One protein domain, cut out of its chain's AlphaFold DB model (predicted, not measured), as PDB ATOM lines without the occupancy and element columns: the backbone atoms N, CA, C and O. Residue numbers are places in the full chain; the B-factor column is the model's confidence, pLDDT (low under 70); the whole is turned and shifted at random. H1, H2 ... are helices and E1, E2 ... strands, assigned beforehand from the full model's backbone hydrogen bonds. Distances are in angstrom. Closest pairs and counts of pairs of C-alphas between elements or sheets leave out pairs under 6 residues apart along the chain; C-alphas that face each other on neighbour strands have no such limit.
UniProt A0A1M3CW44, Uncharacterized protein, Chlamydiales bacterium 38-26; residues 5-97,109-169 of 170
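This is residues 5 to 97 and 109 to 169 of the 170 residues of an uncharacterized protein of Chlamydiales bacterium 38-26 (UniProt A0A1M3CW44). A loose-edged cluster of six short helices, H1 to H6, has a two-stranded hairpin, E1 and E2, along one side by H3 and H4, and one long helix, H7, running out as an arm from its first residues beside H6. Past the far end of H7 the chain turns into H8, which touches no other helix; residues 144 to 149 of H7 and the last residues, 164 to 169, stick out. The 154 printed residues hold, in order, E1, E2 and H1 to H8; the sheet E1 - E2 is antiparallel and the class is mostly helix. The whole is compact, with a radius of gyration of the C-alphas of 17.2 A and spans of 52 by 46 by 33 A.

Begin with E1, residues 5 to 10, and E2, residues 18 to 24, an antiparallel hairpin at 156 degrees: N 7 and O 21 are 3.0 A apart and N 21 and O 7 2.8 A, within hydrogen-bond range. Next come H1, residues 25 to 34, and H3, residues 49 to 59, which touch at Ile 29 and Ala 49, their closest C-alphas, 5.0 A apart, at a steep tilt of 56 degrees, opposite ways. The closest C-alphas of E1 and H3 are those of Val 5 and Cys 57, 7.7 A apart. H4, residues 61 to 64, touches H3, closest at C-alphas 56 and 64, 5.6 A, and is near E1, with 6 pairs of C-alphas within 10 A. The hub is H5, residues 69 to 75: it touches H1, closest at C-alphas 31 and 75, 6.5 A. H2, residues 36 to 43, only just touches H5, with 3 pairs of C-alphas within 8 A, the closest being 39 and 71, 6.9 A. H5 and H6, residues 79 to 87, form a helical hairpin at a shallow tilt of 21 degrees, with C-alphas 73 and 83 closest, 4.7 A. H7, residues 134 to 153, touches H6 with residues 135 to 136 alone, C-alphas 79 and 135 being closest, 6.9 A, about perpendicular at 80 degrees. H8, residues 159 to 168, is apart from H7. Helix packing is part aligned, part crossed. Every O i to N i+4 pair is within hydrogen-bond range in H1, H2, H3, H5, H6, H7 and H8; H4 is too short for one.

Find C-alpha 5 at (94.935, 115.856, 63.611), where E1 begins; E2 is 19.6 A long. H7 runs 28.7 A from C-alpha 134 at (103.304, 145.638, 58.522), and H8 ends at C-alpha 168, (98.725, 111.490, 74.500).

C-alphas 114 and 169, the two farthest apart, are 53.0 A apart. Residues 98 to 108 are not printed, and C-alphas 97 and 109 are 11.0 A apart across this cut. Residues 109 to 133 hold no named element. Of the links printed whole, none is long. pLDDT is under 70 at residues 90 to 97, 109 to 129, 131 and 153 to 169.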
ATOM      1  N   VAL A   5      94.639 117.083  64.363       89.88
ATOM      2  CA  VAL A   5      94.935 115.856  63.611       89.88
ATOM      3  C   VAL A   5      96.443 115.727  63.534       89.88
ATOM      4  O   VAL A   5      97.116 116.696  63.189       89.88
ATOM      5  N   LEU A   6      96.953 114.541  63.843       89.88
ATOM      6  CA  LEU A   6      98.347 114.175  63.653       89.88
ATOM      7  C   LEU A   6      98.395 112.978  62.708       89.88
ATOM      8  O   LEU A   6      97.735 111.973  62.964       89.88
ATOM      9  N   PHE A   7      99.164 113.083  61.633       88.62
ATOM     10  CA  PHE A   7      99.420 111.972  60.722       88.62
ATOM     11  C   PHE A   7     100.813 112.089  60.110       88.62
ATOM     12  O   PHE A   7     101.466 113.129  60.206       88.62
ATOM     13  N   GLU A   8     101.270 111.010  59.483       90.81
ATOM     14  CA  GLU A   8     102.497 110.994  58.697       90.81
ATOM     15  C   GLU A   8     102.200 110.799  57.208       90.81
ATOM     16  O   GLU A   8     101.262 110.099  56.831       90.81
ATOM     17  N   GLU A   9     103.020 111.393  56.347       89.81
ATOM     18  CA  GLU A   9     102.954 111.187  54.898       89.81
ATOM     19  C   GLU A   9     104.365 111.142  54.289       89.81
ATOM     20  O   GLU A   9     105.287 111.760  54.824       89.81
ATOM     21  N   PRO A  10     104.602 110.405  53.192       88.06
ATOM     22  CA  PRO A  10     105.889 110.446  52.503       88.06
ATOM     23  C   PRO A  10     106.112 111.807  51.832       88.06
ATOM     24  O   PRO A  10     105.179 112.435  51.333       88.06
ATOM     25  N   SER A  11     107.358 112.270  51.777       85.81
ATOM     26  CA  SER A  11     107.704 113.452  50.987       85.81
ATOM     27  C   SER A  11     107.622 113.143  49.492       85.81
ATOM     28  O   SER A  11     108.225 112.183  49.015       85.81
ATOM     29  N   ASN A  12     106.976 114.022  48.725       81.12
ATOM     30  CA  ASN A  12     106.896 113.913  47.267       81.12
ATOM     31  C   ASN A  12     108.265 114.032  46.574       81.12
ATOM     32  O   ASN A  12     108.417 113.568  45.448       81.12
ATOM     33  N   LYS A  13     109.257 114.672  47.211       80.94
ATOM     34  CA  LYS A  13     110.610 114.842  46.642       80.94
ATOM     35  C   LYS A  13     111.542 113.679  46.970       80.94
ATOM     36  O   LYS A  13     112.431 113.374  46.182       80.94
ATOM     37  N   SER A  14     111.331 113.059  48.126       84.19
ATOM     38  CA  SER A  14     112.169 111.990  48.663       84.19
ATOM     39  C   SER A  14     111.274 111.010  49.425       84.19
ATOM     40  O   SER A  14     111.103 111.190  50.629       84.19
ATOM     41  N   PRO A  15     110.689 109.989  48.771       87.06
ATOM     42  CA  PRO A  15     109.722 109.073  49.393       87.06
ATOM     43  C   PRO A  15     110.235 108.329  50.637       87.06
ATOM     44  O   PRO A  15     109.448 107.893  51.474       87.06
ATOM     45  N   GLN A  16     111.557 108.204  50.776       87.69
ATOM     46  CA  GLN A  16     112.235 107.667  51.956       87.69
ATOM     47  C   GLN A  16     112.154 108.587  53.188       87.69
ATOM     48  O   GLN A  16     112.389 108.139  54.307       87.69
ATOM     49  N   VAL A  17     111.831 109.868  52.998       85.81
ATOM     50  CA  VAL A  17     111.617 110.848  54.067       85.81
ATOM     51  C   VAL A  17     110.125 110.915  54.378       85.81
ATOM     52  O   VAL A  17     109.307 111.129  53.486       85.81
ATOM     53  N   ARG A  18     109.772 110.776  55.657       81.50
ATOM     54  CA  ARG A  18     108.405 110.958  56.160       81.50
ATOM     55  C   ARG A  18     108.248 112.359  56.750       81.50
ATOM     56  O   ARG A  18     109.133 112.842  57.452       81.50
ATOM     57  N   LEU A  19     107.126 113.003  56.460       82.19
ATOM     58  CA  LEU A  19     106.689 114.245  57.080       82.19
ATOM     59  C   LEU A  19     105.723 113.915  58.212       82.19
ATOM     60  O   LEU A  19     104.795 113.137  58.014       82.19
ATOM     61  N   ILE A  20     105.921 114.542  59.368       86.19
ATOM     62  CA  ILE A  20     104.960 114.521  60.472       86.19
ATOM     63  C   ILE A  20     104.113 115.786  60.355       86.19
ATOM     64  O   ILE A  20     104.648 116.896  60.372       86.19
ATOM     65  N   VAL A  21     102.801 115.622  60.226       86.31
ATOM     66  CA  VAL A  21     101.856 116.710  59.982       86.31
ATOM     67  C   VAL A  21     100.916 116.833  61.173       86.31
ATOM     68  O   VAL A  21     100.141 115.924  61.455       86.31
ATOM     69  N   LEU A  22     100.975 117.978  61.856       88.00
ATOM     70  CA  LEU A  22     100.068 118.347  62.941       88.00
ATOM     71  C   LEU A  22      99.192 119.520  62.493       88.00
ATOM     72  O   LEU A  22      99.701 120.589  62.163       88.00
ATOM     73  N   ILE A  23      97.875 119.335  62.515       90.69
ATOM     74  CA  ILE A  23      96.898 120.344  62.094       90.69
ATOM     75  C   ILE A  23      95.989 120.686  63.264       90.69
ATOM     76  O   ILE A  23      95.325 119.807  63.802       90.69
ATOM     77  N   HIS A  24      95.891 121.970  63.608       93.19
ATOM     78  CA  HIS A  24      94.840 122.478  64.489       93.19
ATOM     79  C   HIS A  24      93.575 122.765  63.668       93.19
ATOM     80  O   HIS A  24      93.513 123.760  62.943       93.19
ATOM     81  N   LYS A  25      92.564 121.892  63.766       95.00
ATOM     82  CA  LYS A  25      91.373 121.883  62.895       95.00
ATOM     83  C   LYS A  25      90.642 123.234  62.856       95.00
ATOM     84  O   LYS A  25      90.411 123.724  61.752       95.00
ATOM     85  N   PRO A  26      90.324 123.889  63.997       95.88
ATOM     86  CA  PRO A  26      89.598 125.161  63.966       95.88
ATOM     87  C   PRO A  26      90.389 126.277  63.277       95.88
ATOM     88  O   PRO A  26      89.821 127.077  62.538       95.88
ATOM     89  N   LEU A  27      91.709 126.319  63.492       94.62
ATOM     90  CA  LEU A  27      92.560 127.331  62.867       94.62
ATOM     91  C   LEU A  27      92.726 127.065  61.372       94.62
ATOM     92  O   LEU A  27      92.701 128.012  60.599       94.62
ATOM     93  N   PHE A  28      92.842 125.802  60.958       96.75
ATOM     94  CA  PHE A  28      92.854 125.443  59.542       96.75
ATOM     95  C   PHE A  28      91.586 125.945  58.844       96.75
ATOM     96  O   PHE A  28      91.682 126.687  57.870       96.75
ATOM     97  N   ILE A  29      90.412 125.600  59.384       97.75
ATOM     98  CA  ILE A  29      89.115 125.982  58.809       97.75
ATOM     99  C   ILE A  29      89.005 127.504  58.702       97.75
ATOM    100  O   ILE A  29      88.709 128.036  57.633       97.75
ATOM    101  N   LYS A  30      89.318 128.213  59.795       97.88
ATOM    102  CA  LYS A  30      89.318 129.676  59.822       97.88
ATOM    103  C   LYS A  30      90.256 130.261  58.763       97.88
ATOM    104  O   LYS A  30      89.836 131.110  57.990       97.88
ATOM    105  N   THR A  31      91.505 129.800  58.705       97.69
ATOM    106  CA  THR A  31      92.511 130.329  57.775       97.69
ATOM    107  C   THR A  31      92.119 130.106  56.316       97.69
ATOM    108  O   THR A  31      92.334 131.004  55.499       97.69
ATOM    109  N   VAL A  32      91.535 128.947  55.987       98.19
ATOM    110  CA  VAL A  32      91.018 128.668  54.639       98.19
ATOM    111  C   VAL A  32      89.866 129.609  54.308       98.19
ATOM    112  O   VAL A  32      89.909 130.236  53.257       98.19
ATOM    113  N   ASN A  33      88.890 129.779  55.206       98.44
ATOM    114  CA  ASN A  33      87.760 130.689  54.989       98.44
ATOM    115  C   ASN A  33      88.207 132.154  54.831       98.44
ATOM    116  O   ASN A  33      87.764 132.835  53.908       98.44
ATOM    117  N   ASP A  34      89.148 132.621  55.657       98.12
ATOM    118  CA  ASP A  34      89.709 133.979  55.578       98.12
ATOM    119  C   ASP A  34      90.427 134.248  54.236       98.12
ATOM    120  O   ASP A  34      90.564 135.397  53.811       98.12
ATOM    121  N   HIS A  35      90.886 133.194  53.551       97.94
ATOM    122  CA  HIS A  35      91.622 133.268  52.286       97.94
ATOM    123  C   HIS A  35      90.942 132.484  51.154       97.94
ATOM    124  O   HIS A  35      91.615 132.107  50.192       97.94
ATOM    125  N   LEU A  36      89.625 132.259  51.244       98.00
ATOM    126  CA  LEU A  36      88.892 131.278  50.434       98.00
ATOM    127  C   LEU A  36      89.179 131.401  48.937       98.00
ATOM    128  O   LEU A  36      89.621 130.445  48.306       98.00
ATOM    129  N   LYS A  37      89.055 132.617  48.401       97.81
ATOM    130  CA  LYS A  37      89.284 132.898  46.981       97.81
ATOM    131  C   LYS A  37      90.675 132.471  46.497       97.81
ATOM    132  O   LYS A  37      90.811 131.966  45.396       97.81
ATOM    133  N   ILE A  38      91.713 132.622  47.324       97.81
ATOM    134  CA  ILE A  38      93.076 132.194  46.964       97.81
ATOM    135  C   ILE A  38      93.153 130.669  46.885       97.81
ATOM    136  O   ILE A  38      93.813 130.134  45.997       97.81
ATOM    137  N   PHE A  39      92.494 129.967  47.808       98.25
ATOM    138  CA  PHE A  39      92.421 128.509  47.767       98.25
ATOM    139  C   PHE A  39      91.674 128.034  46.524       98.25
ATOM    140  O   PHE A  39      92.169 127.145  45.840       98.25
ATOM    141  N   GLU A  40      90.542 128.648  46.193       98.19
ATOM    142  CA  GLU A  40      89.772 128.315  44.992       98.19
ATOM    143  C   GLU A  40      90.566 128.588  43.712       98.19
ATOM    144  O   GLU A  40      90.677 127.710  42.855       98.19
ATOM    145  N   ASP A  41      91.212 129.754  43.627       97.56
ATOM    146  CA  ASP A  41      92.047 130.150  42.493       97.56
ATOM    147  C   ASP A  41      93.239 129.195  42.314       97.56
ATOM    148  O   ASP A  41      93.573 128.801  41.201       97.56
ATOM    149  N   VAL A  42      93.916 128.782  43.388       96.50
ATOM    150  CA  VAL A  42      95.072 127.875  43.271       96.50
ATOM    151  C   VAL A  42      94.632 126.435  43.003       96.50
ATOM    152  O   VAL A  42      95.259 125.723  42.212       96.50
ATOM    153  N   LEU A  43      93.572 125.972  43.664       97.00
ATOM    154  CA  LEU A  43      93.102 124.593  43.538       97.00
ATOM    155  C   LEU A  43      92.258 124.375  42.281       97.00
ATOM    156  O   LEU A  43      92.168 123.223  41.847       97.00
ATOM    157  N   GLN A  44      91.758 125.446  41.655       97.31
ATOM    158  CA  GLN A  44      90.903 125.438  40.463       97.31
ATOM    159  C   GLN A  44      89.606 124.650  40.697       97.31
ATOM    160  O   GLN A  44      89.194 123.833  39.875       97.31
ATOM    161  N   LYS A  45      89.002 124.850  41.871       96.31
ATOM    162  CA  LYS A  45      87.726 124.254  42.282       96.31
ATOM    163  C   LYS A  45      87.081 125.110  43.366       96.31
ATOM    164  O   LYS A  45      87.792 125.813  44.075       96.31
ATOM    165  N   GLU A  46      85.770 124.983  43.527       97.44
ATOM    166  CA  GLU A  46      85.073 125.486  44.712       97.44
ATOM    167  C   GLU A  46      85.627 124.806  45.973       97.44
ATOM    168  O   GLU A  46      85.915 123.599  45.976       97.44
ATOM    169  N   VAL A  47      85.808 125.582  47.041       97.56
ATOM    170  CA  VAL A  47      86.397 125.103  48.293       97.56
ATOM    171  C   VAL A  47      85.404 125.270  49.435       97.56
ATOM    172  O   VAL A  47      84.864 126.339  49.674       97.56
ATOM    173  N   LEU A  48      85.222 124.199  50.204       98.12
ATOM    174  CA  LEU A  48      84.639 124.254  51.542       98.12
ATOM    175  C   LEU A  48      85.733 123.845  52.523       98.12
ATOM    176  O   LEU A  48      86.333 122.780  52.354       98.12
ATOM    177  N   ALA A  49      86.028 124.691  53.508       97.94
ATOM    178  CA  ALA A  49      87.190 124.530  54.379       97.94
ATOM    179  C   ALA A  49      87.181 123.202  55.154       97.94
ATOM    180  O   ALA A  49      88.217 122.551  55.289       97.94
ATOM    181  N   GLU A  50      86.007 122.762  55.597       97.75
ATOM    182  CA  GLU A  50      85.786 121.489  56.278       97.75
ATOM    183  C   GLU A  50      86.077 120.308  55.346       97.75
ATOM    184  O   GLU A  50      86.848 119.418  55.699       97.75
ATOM    185  N   LYS A  51      85.550 120.339  54.114       98.00
ATOM    186  CA  LYS A  51      85.814 119.291  53.113       98.00
ATOM    187  C   LYS A  51      87.277 119.262  52.688       98.00
ATOM    188  O   LYS A  51      87.825 118.197  52.422       98.00
ATOM    189  N   LEU A  52      87.924 120.426  52.619       98.12
ATOM    190  CA  LEU A  52      89.350 120.509  52.323       98.12
ATOM    191  C   LEU A  52      90.178 119.885  53.452       98.12
ATOM    192  O   LEU A  52      91.135 119.170  53.172       98.12
ATOM    193  N   LEU A  53      89.800 120.114  54.713       97.56
ATOM    194  CA  LEU A  53      90.442 119.479  55.863       97.56
ATOM    195  C   LEU A  53      90.280 117.953  55.826       97.56
ATOM    196  O   LEU A  53      91.256 117.236  56.041       97.56
ATOM    197  N   GLU A  54      89.079 117.455  55.527       96.88
ATOM    198  CA  GLU A  54      88.830 116.019  55.337       96.88
ATOM    199  C   GLU A  54      89.710 115.443  54.223       96.88
ATOM    200  O   GLU A  54      90.362 114.416  54.407       96.88
ATOM    201  N   GLU A  55      89.796 116.136  53.085       96.94
ATOM    202  CA  GLU A  55      90.637 115.720  51.966       96.94
ATOM    203  C   GLU A  55      92.123 115.681  52.347       96.94
ATOM    204  O   GLU A  55      92.802 114.711  52.011       96.94
ATOM    205  N   VAL A  56      92.613 116.668  53.109       95.56
ATOM    206  CA  VAL A  56      93.982 116.672  53.656       95.56
ATOM    207  C   VAL A  56      94.223 115.457  54.548       95.56
ATOM    208  O   VAL A  56      95.279 114.841  54.451       95.56
ATOM    209  N   CYS A  57      93.257 115.084  55.388       92.75
ATOM    210  CA  CYS A  57      93.400 113.933  56.280       92.75
ATOM    211  C   CYS A  57      93.422 112.595  55.523       92.75
ATOM    212  O   CYS A  57      94.054 111.652  55.984       92.75
ATOM    213  N   ILE A  58      92.741 112.504  54.375       94.31
ATOM    214  CA  ILE A  58      92.646 111.269  53.577       94.31
ATOM    215  C   ILE A  58      93.811 111.144  52.590       94.31
ATOM    216  O   ILE A  58      94.412 110.081  52.462       94.31
ATOM    217  N   LYS A  59      94.097 112.213  51.841       94.00
ATOM    218  CA  LYS A  59      95.049 112.200  50.717       94.00
ATOM    219  C   LYS A  59      96.417 112.771  51.077       94.00
ATOM    220  O   LYS A  59      97.331 112.702  50.258       94.00
ATOM    221  N   GLY A  60      96.548 113.367  52.257       92.00
ATOM    222  CA  GLY A  60      97.740 114.090  52.660       92.00
ATOM    223  C   GLY A  60      97.726 115.561  52.243       92.00
ATOM    224  O   GLY A  60      97.001 115.987  51.331       92.00
ATOM    225  N   VAL A  61      98.547 116.365  52.918       92.00
ATOM    226  CA  VAL A  61      98.620 117.817  52.713       92.00
ATOM    227  C   VAL A  61      99.330 118.155  51.403       92.00
ATOM    228  O   VAL A  61      98.864 119.026  50.668       92.00
ATOM    229  N   GLN A  62     100.391 117.424  51.046       89.44
ATOM    230  CA  GLN A  62     101.134 117.664  49.800       89.44
ATOM    231  C   GLN A  62     100.281 117.464  48.554       89.44
ATOM    232  O   GLN A  62     100.311 118.299  47.646       89.44
ATOM    233  N   HIS A  63      99.504 116.382  48.516       91.38
ATOM    234  CA  HIS A  63      98.624 116.094  47.393       91.38
ATOM    235  C   HIS A  63      97.464 117.094  47.332       91.38
ATOM    236  O   HIS A  63      97.225 117.715  46.297       91.38
ATOM    237  N   THR A  64      96.769 117.292  48.454       95.56
ATOM    238  CA  THR A  64      95.569 118.139  48.517       95.56
ATOM    239  C   THR A  64      95.867 119.601  48.192       95.56
ATOM    240  O   THR A  64      95.088 120.246  47.492       95.56
ATOM    241  N   LEU A  65      97.020 120.118  48.627       95.00
ATOM    242  CA  LEU A  65      97.445 121.493  48.351       95.00
ATOM    243  C   LEU A  65      98.302 121.634  47.085       95.00
ATOM    244  O   LEU A  65      98.854 122.709  46.841       95.00
ATOM    245  N   LYS A  66      98.441 120.568  46.281       92.12
ATOM    246  CA  LYS A  66      99.218 120.548  45.027       92.12
ATOM    247  C   LYS A  66     100.657 121.066  45.187       92.12
ATOM    248  O   LYS A  66     101.165 121.767  44.313       92.12
ATOM    249  N   CYS A  67     101.310 120.773  46.314       85.38
ATOM    250  CA  CYS A  67     102.643 121.299  46.645       85.38
ATOM    251  C   CYS A  67     102.764 122.842  46.547       85.38
ATOM    252  O   CYS A  67     103.848 123.360  46.273       85.38
ATOM    253  N   SER A  68     101.668 123.591  46.732       91.25
ATOM    254  CA  SER A  68     101.650 125.044  46.541       91.25
ATOM    255  C   SER A  68     102.297 125.791  47.706       91.25
ATOM    256  O   SER A  68     101.697 125.929  48.774       91.25
ATOM    257  N   ASP A  69     103.489 126.347  47.475       88.44
ATOM    258  CA  ASP A  69     104.210 127.204  48.430       88.44
ATOM    259  C   ASP A  69     103.330 128.338  48.997       88.44
ATOM    260  O   ASP A  69     103.458 128.697  50.167       88.44
ATOM    261  N   LEU A  70     102.419 128.888  48.181       93.06
ATOM    262  CA  LEU A  70     101.493 129.947  48.590       93.06
ATOM    263  C   LEU A  70     100.489 129.451  49.640       93.06
ATOM    264  O   LEU A  70     100.330 130.086  50.681       93.06
ATOM    265  N   LEU A  71      99.826 128.319  49.384       95.19
ATOM    266  CA  LEU A  71      98.826 127.778  50.311       95.19
ATOM    267  C   LEU A  71      99.481 127.283  51.601       95.19
ATOM    268  O   LEU A  71      98.967 127.547  52.687       95.19
ATOM    269  N   TYR A  72     100.647 126.638  51.493       90.69
ATOM    270  CA  TYR A  72     101.444 126.255  52.656       90.69
ATOM    271  C   TYR A  72     101.814 127.458  53.508       90.69
ATOM    272  O   TYR A  72     101.597 127.437  54.715       90.69
ATOM    273  N   GLY A  73     102.339 128.516  52.891       89.44
ATOM    274  CA  GLY A  73     102.733 129.711  53.619       89.44
ATOM    275  C   GLY A  73     101.571 130.352  54.383       89.44
ATOM    276  O   GLY A  73     101.728 130.725  55.546       89.44
ATOM    277  N   ILE A  74     100.388 130.415  53.759       94.25
ATOM    278  CA  ILE A  74      99.174 130.943  54.391       94.25
ATOM    279  C   ILE A  74      98.769 130.072  55.586       94.25
ATOM    280  O   ILE A  74      98.541 130.605  56.669       94.25
ATOM    281  N   LEU A  75      98.731 128.743  55.426       92.81
ATOM    282  CA  LEU A  75      98.358 127.815  56.505       92.81
ATOM    283  C   LEU A  75      99.365 127.787  57.658       92.81
ATOM    284  O   LEU A  75      98.967 127.621  58.808       92.81
ATOM    285  N   LEU A  76     100.650 127.983  57.362       87.44
ATOM    286  CA  LEU A  76     101.714 128.129  58.361       87.44
ATOM    287  C   LEU A  76     101.692 129.504  59.048       87.44
ATOM    288  O   LEU A  76     102.467 129.750  59.970       87.44
ATOM    289  N   GLY A  77     100.803 130.405  58.624       87.56
ATOM    290  CA  GLY A  77     100.611 131.702  59.255       87.56
ATOM    291  C   GLY A  77     101.617 132.764  58.825       87.56
ATOM    292  O   GLY A  77     101.721 133.778  59.500       87.56
ATOM    293  N   TYR A  78     102.333 132.596  57.707       85.44
ATOM    294  CA  TYR A  78     103.224 133.641  57.179       85.44
ATOM    295  C   TYR A  78     102.482 134.810  56.527       85.44
ATOM    296  O   TYR A  78     103.102 135.815  56.183       85.44
ATOM    297  N   GLY A  79     101.163 134.698  56.372       88.44
ATOM    298  CA  GLY A  79     100.333 135.712  55.737       88.44
ATOM    299  C   GLY A  79     100.396 135.655  54.212       88.44
ATOM    300  O   GLY A  79     101.243 134.989  53.607       88.44
ATOM    301  N   LYS A  80      99.445 136.329  53.565       92.19
ATOM    302  CA  LYS A  80      99.293 136.301  52.107       92.19
ATOM    303  C   LYS A  80     100.490 136.938  51.406       92.19
ATOM    304  O   LYS A  80     100.939 136.409  50.385       92.19
ATOM    305  N   GLY A  81     100.981 138.069  51.914       88.12
ATOM    306  CA  GLY A  81     102.035 138.850  51.269       88.12
ATOM    307  C   GLY A  81     103.336 138.062  51.171       88.12
ATOM    308  O   GLY A  81     103.848 137.830  50.072       88.12
ATOM    309  N   ASN A  82     103.818 137.567  52.307       83.88
ATOM    310  CA  ASN A  82     105.034 136.761  52.376       83.88
ATOM    311  C   ASN A  82     104.895 135.435  51.623       83.88
ATOM    312  O   ASN A  82     105.811 135.026  50.913       83.88
ATOM    313  N   SER A  83     103.736 134.779  51.698       88.94
ATOM    314  CA  SER A  83     103.520 133.510  50.987       88.94
ATOM    315  C   SER A  83     103.515 133.680  49.472       88.94
ATOM    316  O   SER A  83     104.100 132.875  48.743       88.94
ATOM    317  N   THR A  84     102.924 134.774  48.987       88.75
ATOM    318  CA  THR A  84     102.964 135.144  47.566       88.75
ATOM    319  C   THR A  84     104.401 135.380  47.130       88.75
ATOM    320  O   THR A  84     104.841 134.850  46.109       88.75
ATOM    321  N   LEU A  85     105.151 136.129  47.930       82.31
ATOM    322  CA  LEU A  85     106.538 136.444  47.654       82.31
ATOM    323  C   LEU A  85     107.409 135.179  47.582       82.31
ATOM    324  O   LEU A  85     108.121 134.979  46.597       82.31
ATOM    325  N   PHE A  86     107.292 134.285  48.567       83.06
ATOM    326  CA  PHE A  86     108.017 133.016  48.591       83.06
ATOM    327  C   PHE A  86     107.659 132.108  47.413       83.06
ATOM    328  O   PHE A  86     108.554 131.520  46.807       83.06
ATOM    329  N   SER A  87     106.387 132.049  47.007       85.00
ATOM    330  CA  SER A  87     105.971 131.264  45.833       85.00
ATOM    331  C   SER A  87     106.636 131.721  44.521       85.00
ATOM    332  O   SER A  87     106.737 130.954  43.565       85.00
ATOM    333  N   GLN A  88     107.144 132.960  44.470       82.06
ATOM    334  CA  GLN A  88     107.811 133.547  43.305       82.06
ATOM    335  C   GLN A  88     109.346 133.445  43.355       82.06
ATOM    336  O   GLN A  88     110.015 133.966  42.460       82.06
ATOM    337  N   LYS A  89     109.921 132.766  44.359       71.75
ATOM    338  CA  LYS A  89     111.376 132.699  44.597       71.75
ATOM    339  C   LYS A  89     112.202 132.275  43.375       71.75
ATOM    340  O   LYS A  89     113.228 132.886  43.084       71.75
ATOM    341  N   SER A  90     111.729 131.288  42.612       65.25
ATOM    342  CA  SER A  90     112.408 130.801  41.402       65.25
ATOM    343  C   SER A  90     112.361 131.812  40.253       65.25
ATOM    344  O   SER A  90     113.371 132.041  39.591       65.25
ATOM    345  N   LYS A  91     111.212 132.470  40.046       65.94
ATOM    346  CA  LYS A  91     111.024 133.496  39.003       65.94
ATOM    347  C   LYS A  91     111.887 134.727  39.249       65.94
ATOM    348  O   LYS A  91     112.375 135.335  38.304       65.94
ATOM    349  N   ARG A  92     112.097 135.074  40.518       61.09
ATOM    350  CA  ARG A  92     112.899 136.231  40.924       61.09
ATOM    351  C   ARG A  92     114.411 135.958  40.911       61.09
ATOM    352  O   ARG A  92     115.161 136.822  41.343       61.09
ATOM    353  N   LYS A  93     114.861 134.778  40.438       55.69
ATOM    354  CA  LYS A  93     116.269 134.322  40.499       55.69
ATOM    355  C   LYS A  93     116.893 134.604  41.866       55.69
ATOM    356  O   LYS A  93     118.041 135.025  41.970       55.69
ATOM    357  N   ILE A  94     116.106 134.412  42.919       53.28
ATOM    358  CA  ILE A  94     116.571 134.625  44.278       53.28
ATOM    359  C   ILE A  94     117.457 133.427  44.595       53.28
ATOM    360  O   ILE A  94     116.978 132.342  44.932       53.28
ATOM    361  N   PHE A  95     118.754 133.606  44.354       45.44
ATOM    362  CA  PHE A  95     119.762 132.607  44.641       45.44
ATOM    363  C   PHE A  95     119.760 132.345  46.143       45.44
ATOM    364  O   PHE A  95     119.784 133.264  46.960       45.44
ATOM    365  N   SER A  96     119.684 131.061  46.476       43.84
ATOM    366  CA  SER A  96     119.931 130.492  47.793       43.84
ATOM    367  C   SER A  96     120.998 131.282  48.548       43.84
ATOM    368  O   SER A  96     122.135 131.371  48.083       43.84
ATOM    369  N   ILE A  97     120.629 131.833  49.709       45.12
ATOM    370  CA  ILE A  97     121.593 132.401  50.651       45.12
ATOM    371  C   ILE A  97     122.634 131.313  50.912       45.12
ATOM    372  O   ILE A  97     122.288 130.194  51.296       45.12
ATOM    373  N   ILE A 109     120.991 141.382  58.038       40.00
ATOM    374  CA  ILE A 109     120.127 141.332  56.870       40.00
ATOM    375  C   ILE A 109     120.968 141.582  55.608       40.00
ATOM    376  O   ILE A 109     121.571 142.646  55.472       40.00
ATOM    377  N   PHE A 110     120.959 140.655  54.645       35.41
ATOM    378  CA  PHE A 110     121.548 140.894  53.322       35.41
ATOM    379  C   PHE A 110     120.551 141.626  52.416       35.41
ATOM    380  O   PHE A 110     119.538 141.067  51.989       35.41
ATOM    381  N   PHE A 111     120.857 142.888  52.119       30.38
ATOM    382  CA  PHE A 111     120.219 143.667  51.062       30.38
ATOM    383  C   PHE A 111     121.044 143.495  49.784       30.38
ATOM    384  O   PHE A 111     122.246 143.752  49.793       30.38
ATOM    385  N   ASN A 112     120.421 143.049  48.692       31.20
ATOM    386  CA  ASN A 112     120.988 143.246  47.361       31.20
ATOM    387  C   ASN A 112     120.129 144.310  46.666       31.20
ATOM    388  O   ASN A 112     118.927 144.113  46.481       31.20
ATOM    389  N   ASP A 113     120.743 145.456  46.374       34.47
ATOM    390  CA  ASP A 113     120.103 146.720  45.987       34.47
ATOM    391  C   ASP A 113     119.639 146.750  44.522       34.47
ATOM    392  O   ASP A 113     120.025 147.611  43.734       34.47
ATOM    393  N   GLN A 114     118.746 145.836  44.151       36.78
ATOM    394  CA  GLN A 114     117.863 146.042  43.004       36.78
ATOM    395  C   GLN A 114     116.430 145.679  43.415       36.78
ATOM    396  O   GLN A 114     116.047 144.515  43.467       36.78
ATOM    397  N   GLU A 115     115.672 146.719  43.783       36.12
ATOM    398  CA  GLU A 115     114.228 146.710  44.077       36.12
ATOM    399  C   GLU A 115     113.787 145.780  45.229       36.12
ATOM    400  O   GLU A 115     112.962 144.875  45.100       36.12
ATOM    401  N   SER A 116     114.377 146.059  46.398       37.66
ATOM    402  CA  SER A 116     113.802 145.955  47.753       37.66
ATOM    403  C   SER A 116     112.835 144.792  48.032       37.66
ATOM    404  O   SER A 116     111.690 144.957  48.459       37.66
ATOM    405  N   CYS A 117     113.369 143.575  47.939       38.75
ATOM    406  CA  CYS A 117     112.854 142.417  48.656       38.75
ATOM    407  C   CYS A 117     113.961 141.842  49.544       38.75
ATOM    408  O   CYS A 117     114.931 141.259  49.071       38.75
ATOM    409  N   VAL A 118     113.823 142.057  50.846       40.81
ATOM    410  CA  VAL A 118     114.839 141.702  51.831       40.81
ATOM    411  C   VAL A 118     114.649 140.265  52.285       40.81
ATOM    412  O   VAL A 118     113.693 139.956  52.991       40.81
ATOM    413  N   MET A 119     115.585 139.394  51.935       44.22
ATOM    414  CA  MET A 119     115.601 138.018  52.414       44.22
ATOM    415  C   MET A 119     116.049 137.956  53.873       44.22
ATOM    416  O   MET A 119     117.237 138.063  54.161       44.22
ATOM    417  N   ILE A 120     115.111 137.743  54.794       41.25
ATOM    418  CA  ILE A 120     115.447 137.395  56.177       41.25
ATOM    419  C   ILE A 120     115.191 135.895  56.356       41.25
ATOM    420  O   ILE A 120     114.025 135.494  56.328       41.25
ATOM    421  N   PRO A 121     116.226 135.053  56.533       41.75
ATOM    422  CA  PRO A 121     116.025 133.666  56.930       41.75
ATOM    423  C   PRO A 121     115.432 133.638  58.345       41.75
ATOM    424  O   PRO A 121     116.130 133.843  59.334       41.75
ATOM    425  N   TYR A 122     114.121 133.417  58.451       40.34
ATOM    426  CA  TYR A 122     113.447 133.279  59.741       40.34
ATOM    427  C   TYR A 122     113.660 131.854  60.271       40.34
ATOM    428  O   TYR A 122     112.869 130.955  60.007       40.34
ATOM    429  N   HIS A 123     114.771 131.594  60.963       39.97
ATOM    430  CA  HIS A 123     115.027 130.268  61.546       39.97
ATOM    431  C   HIS A 123     113.825 129.840  62.429       39.97
ATOM    432  O   HIS A 123     113.364 130.666  63.215       39.97
ATOM    433  N   PRO A 124     113.291 128.598  62.326       42.88
ATOM    434  CA  PRO A 124     113.811 127.421  61.626       42.88
ATOM    435  C   PRO A 124     113.258 127.149  60.227       42.88
ATOM    436  O   PRO A 124     113.492 126.069  59.690       42.88
ATOM    437  N   ILE A 125     112.578 128.102  59.596       45.56
ATOM    438  CA  ILE A 125     111.977 127.896  58.279       45.56
ATOM    439  C   ILE A 125     112.515 128.970  57.335       45.56
ATOM    440  O   ILE A 125     112.202 130.147  57.462       45.56
ATOM    441  N   ASN A 126     113.335 128.557  56.364       55.19
ATOM    442  CA  ASN A 126     113.856 129.423  55.303       55.19
ATOM    443  C   ASN A 126     112.704 129.942  54.415       55.19
ATOM    444  O   ASN A 126     112.477 129.428  53.318       55.19
ATOM    445  N   PHE A 127     111.959 130.934  54.903       62.88
ATOM    446  CA  PHE A 127     110.802 131.540  54.254       62.88
ATOM    447  C   PHE A 127     111.137 132.971  53.824       62.88
ATOM    448  O   PHE A 127     111.725 133.737  54.583       62.88
ATOM    449  N   LEU A 128     110.784 133.329  52.590       66.19
ATOM    450  CA  LEU A 128     111.041 134.660  52.037       66.19
ATOM    451  C   LEU A 128     109.963 135.627  52.526       66.19
ATOM    452  O   LEU A 128     108.774 135.364  52.359       66.19
ATOM    453  N   VAL A 129     110.381 136.760  53.081       67.38
ATOM    454  CA  VAL A 129     109.485 137.783  53.634       67.38
ATOM    455  C   VAL A 129     109.873 139.166  53.123       67.38
ATOM    456  O   VAL A 129     110.994 139.365  52.675       67.38
ATOM    457  N   ASN A 130     108.969 140.144  53.201       71.25
ATOM    458  CA  ASN A 130     109.336 141.554  53.026       71.25
ATOM    459  C   ASN A 130     109.392 142.251  54.391       71.25
ATOM    460  O   ASN A 130     108.349 142.517  54.993       71.25
ATOM    461  N   SER A 131     110.601 142.583  54.855       69.75
ATOM    462  CA  SER A 131     110.875 143.160  56.184       69.75
ATOM    463  C   SER A 131     110.227 144.523  56.444       69.75
ATOM    464  O   SER A 131     110.022 144.909  57.596       69.75
ATOM    465  N   THR A 132     109.881 145.256  55.387       74.69
ATOM    466  CA  THR A 132     109.326 146.612  55.501       74.69
ATOM    467  C   THR A 132     107.822 146.623  55.763       74.69
ATOM    468  O   THR A 132     107.297 147.599  56.308       74.69
ATOM    469  N   THR A 133     107.129 145.527  55.439       77.50
ATOM    470  CA  THR A 133     105.667 145.429  55.531       77.50
ATOM    471  C   THR A 133     105.176 145.302  56.972       77.50
ATOM    472  O   THR A 133     105.844 144.725  57.834       77.50
ATOM    473  N   ALA A 134     103.968 145.809  57.231       83.69
ATOM    474  CA  ALA A 134     103.304 145.638  58.522       83.69
ATOM    475  C   ALA A 134     103.050 144.154  58.851       83.69
ATOM    476  O   ALA A 134     103.235 143.756  59.996       83.69
ATOM    477  N   GLU A 135     102.712 143.330  57.848       84.50
ATOM    478  CA  GLU A 135     102.531 141.874  57.988       84.50
ATOM    479  C   GLU A 135     103.772 141.225  58.623       84.50
ATOM    480  O   GLU A 135     103.679 140.610  59.684       84.50
ATOM    481  N   THR A 136     104.955 141.444  58.041       80.75
ATOM    482  CA  THR A 136     106.210 140.868  58.548       80.75
ATOM    483  C   THR A 136     106.614 141.424  59.908       80.75
ATOM    484  O   THR A 136     107.109 140.678  60.752       80.75
ATOM    485  N   LYS A 137     106.398 142.721  60.155       80.06
ATOM    486  CA  LYS A 137     106.681 143.325  61.467       80.06
ATOM    487  C   LYS A 137     105.814 142.701  62.561       80.06
ATOM    488  O   LYS A 137     106.342 142.333  63.608       80.06
ATOM    489  N   ASN A 138     104.522 142.520  62.295       83.25
ATOM    490  CA  ASN A 138     103.594 141.889  63.229       83.25
ATOM    491  C   ASN A 138     103.972 140.428  63.479       83.25
ATOM    492  O   ASN A 138     104.088 140.026  64.634       83.25
ATOM    493  N   LEU A 139     104.271 139.668  62.419       82.06
ATOM    494  CA  LEU A 139     104.743 138.286  62.541       82.06
ATOM    495  C   LEU A 139     106.000 138.193  63.403       82.06
ATOM    496  O   LEU A 139     106.051 137.381  64.323       82.06
ATOM    497  N   LYS A 140     106.989 139.066  63.174       78.06
ATOM    498  CA  LYS A 140     108.228 139.092  63.963       78.06
ATOM    499  C   LYS A 140     107.940 139.270  65.454       78.06
ATOM    500  O   LYS A 140     108.573 138.602  66.267       78.06
ATOM    501  N   THR A 141     106.994 140.134  65.814       79.94
ATOM    502  CA  THR A 141     106.575 140.325  67.209       79.94
ATOM    503  C   THR A 141     105.862 139.087  67.751       79.94
ATOM    504  O   THR A 141     106.272 138.564  68.786       79.94
ATOM    505  N   THR A 142     104.864 138.563  67.034       81.69
ATOM    506  CA  THR A 142     104.079 137.391  67.455       81.69
ATOM    507  C   THR A 142     104.953 136.163  67.696       81.69
ATOM    508  O   THR A 142     104.849 135.528  68.744       81.69
ATOM    509  N   TYR A 143     105.848 135.840  66.762       78.06
ATOM    510  CA  TYR A 143     106.741 134.690  66.895       78.06
ATOM    511  C   TYR A 143     107.766 134.887  68.017       78.06
ATOM    512  O   TYR A 143     107.968 133.973  68.808       78.06
ATOM    513  N   ARG A 144     108.329 136.094  68.188       76.56
ATOM    514  CA  ARG A 144     109.221 136.390  69.327       76.56
ATOM    515  C   ARG A 144     108.533 136.175  70.674       76.56
ATOM    516  O   ARG A 144     109.163 135.710  71.622       76.56
ATOM    517  N   GLU A 145     107.261 136.538  70.792       80.56
ATOM    518  CA  GLU A 145     106.486 136.290  72.010       80.56
ATOM    519  C   GLU A 145     106.181 134.804  72.212       80.56
ATOM    520  O   GLU A 145     106.275 134.310  73.338       80.56
ATOM    521  N   ALA A 146     105.845 134.086  71.138       76.75
ATOM    522  CA  ALA A 146     105.632 132.644  71.179       76.75
ATOM    523  C   ALA A 146     106.907 131.900  71.604       76.75
ATOM    524  O   ALA A 146     106.852 131.094  72.531       76.75
ATOM    525  N   ASP A 147     108.059 132.240  71.026       72.75
ATOM    526  CA  ASP A 147     109.357 131.656  71.372       72.75
ATOM    527  C   ASP A 147     109.699 131.887  72.840       72.75
ATOM    528  O   ASP A 147     110.074 130.952  73.545       72.75
ATOM    529  N   LYS A 148     109.497 133.110  73.350       79.12
ATOM    530  CA  LYS A 148     109.681 133.402  74.780       79.12
ATOM    531  C   LYS A 148     108.814 132.500  75.658       79.12
ATOM    532  O   LYS A 148     109.306 131.983  76.658       79.12
ATOM    533  N   LYS A 149     107.545 132.285  75.290       78.75
ATOM    534  CA  LYS A 149     106.629 131.401  76.031       78.75
ATOM    535  C   LYS A 149     107.075 129.943  75.966       78.75
ATOM    536  O   LYS A 149     107.076 129.274  76.998       78.75
ATOM    537  N   ILE A 150     107.477 129.458  74.793       70.94
ATOM    538  CA  ILE A 150     107.975 128.089  74.602       70.94
ATOM    539  C   ILE A 150     109.233 127.882  75.451       70.94
ATOM    540  O   ILE A 150     109.272 126.981  76.283       70.94
ATOM    541  N   LEU A 151     110.227 128.760  75.325       73.62
ATOM    542  CA  LEU A 151     111.477 128.670  76.079       73.62
ATOM    543  C   LEU A 151     111.256 128.772  77.595       73.62
ATOM    544  O   LEU A 151     111.920 128.071  78.357       73.62
ATOM    545  N   ALA A 152     110.313 129.605  78.042       74.50
ATOM    546  CA  ALA A 152     109.945 129.699  79.452       74.50
ATOM    547  C   ALA A 152     109.253 128.425  79.965       74.50
ATOM    548  O   ALA A 152     109.515 128.000  81.088       74.50
ATOM    549  N   THR A 153     108.396 127.809  79.145       67.56
ATOM    550  CA  THR A 153     107.613 126.617  79.513       67.56
ATOM    551  C   THR A 153     108.458 125.343  79.507       67.56
ATOM    552  O   THR A 153     108.227 124.448  80.314       67.56
ATOM    553  N   TYR A 154     109.440 125.251  78.612       64.94
ATOM    554  CA  TYR A 154     110.142 124.004  78.307       64.94
ATOM    555  C   TYR A 154     111.651 124.069  78.579       64.94
ATOM    556  O   TYR A 154     112.436 123.446  77.865       64.94
ATOM    557  N   LYS A 155     112.082 124.823  79.599       54.81
ATOM    558  CA  LYS A 155     113.504 124.934  79.965       54.81
ATOM    559  C   LYS A 155     114.218 123.563  79.973       54.81
ATOM    560  O   LYS A 155     113.874 122.673  80.743       54.81
ATOM    561  N   LEU A 156     115.277 123.487  79.162       51.31
ATOM    562  CA  LEU A 156     116.444 122.589  79.231       51.31
ATOM    563  C   LEU A 156     116.322 121.085  78.921       51.31
ATOM    564  O   LEU A 156     117.367 120.448  78.880       51.31
ATOM    565  N   ASN A 157     115.155 120.518  78.599       51.53
ATOM    566  CA  ASN A 157     115.068 119.114  78.154       51.53
ATOM    567  C   ASN A 157     114.304 118.966  76.833       51.53
ATOM    568  O   ASN A 157     113.427 119.771  76.529       51.53
ATOM    569  N   ASN A 158     114.666 117.941  76.047       56.06
ATOM    570  CA  ASN A 158     114.145 117.674  74.700       56.06
ATOM    571  C   ASN A 158     112.622 117.913  74.612       56.06
ATOM    572  O   ASN A 158     111.829 117.230  75.258       56.06
ATOM    573  N   LEU A 159     112.241 118.895  73.788       59.41
ATOM    574  CA  LEU A 159     110.880 119.428  73.631       59.41
ATOM    575  C   LEU A 159     109.864 118.383  73.144       59.41
ATOM    576  O   LEU A 159     108.711 118.386  73.568       59.41
ATOM    577  N   LEU A 160     110.294 117.484  72.256       58.84
ATOM    578  CA  LEU A 160     109.420 116.518  71.582       58.84
ATOM    579  C   LEU A 160     108.779 115.502  72.551       58.84
ATOM    580  O   LEU A 160     107.552 115.406  72.549       58.84
ATOM    581  N   PRO A 161     109.535 114.790  73.414       58.53
ATOM    582  CA  PRO A 161     108.964 113.863  74.394       58.53
ATOM    583  C   PRO A 161     107.902 114.478  75.313       58.53
ATOM    584  O   PRO A 161     106.869 113.858  75.549       58.53
ATOM    585  N   ILE A 162     108.128 115.704  75.802       62.38
ATOM    586  CA  ILE A 162     107.211 116.377  76.738       62.38
ATOM    587  C   ILE A 162     105.900 116.747  76.036       62.38
ATOM    588  O   ILE A 162     104.816 116.540  76.585       62.38
ATOM    589  N   VAL A 163     105.990 117.287  74.817       63.12
ATOM    590  CA  VAL A 163     104.810 117.664  74.028       63.12
ATOM    591  C   VAL A 163     104.007 116.426  73.631       63.12
ATOM    592  O   VAL A 163     102.787 116.423  73.792       63.12
ATOM    593  N   PHE A 164     104.668 115.352  73.188       60.50
ATOM    594  CA  PHE A 164     103.976 114.111  72.838       60.50
ATOM    595  C   PHE A 164     103.321 113.439  74.042       60.50
ATOM    596  O   PHE A 164     102.181 113.002  73.914       60.50
ATOM    597  N   GLN A 165     103.965 113.407  75.213       63.06
ATOM    598  CA  GLN A 165     103.329 112.884  76.427       63.06
ATOM    599  C   GLN A 165     102.040 113.634  76.756       63.06
ATOM    600  O   GLN A 165     101.020 112.991  76.967       63.06
ATOM    601  N   LYS A 166     102.062 114.974  76.721       63.12
ATOM    602  CA  LYS A 166     100.876 115.791  77.015       63.12
ATOM    603  C   LYS A 166      99.740 115.583  76.015       63.12
ATOM    604  O   LYS A 166      98.596 115.461  76.431       63.12
ATOM    605  N   LEU A 167     100.055 115.509  74.720       58.62
ATOM    606  CA  LEU A 167      99.060 115.259  73.670       58.62
ATOM    607  C   LEU A 167      98.477 113.836  73.711       58.62
ATOM    608  O   LEU A 167      97.429 113.608  73.121       58.62
ATOM    609  N   SER A 168      99.155 112.893  74.375       51.84
ATOM    610  CA  SER A 168      98.725 111.490  74.500       51.84
ATOM    611  C   SER A 168      97.956 111.199  75.796       51.84
ATOM    612  O   SER A 168      97.467 110.089  75.975       51.84
ATOM    613  N   SER A 169      97.908 112.158  76.726       52.44
ATOM    614  CA  SER A 169      97.288 112.021  78.053       52.44
ATOM    615  C   SER A 169      95.903 112.678  78.176       52.44
ATOM    616  O   SER A 169      95.366 112.735  79.281       52.44
TER     617      SER A 169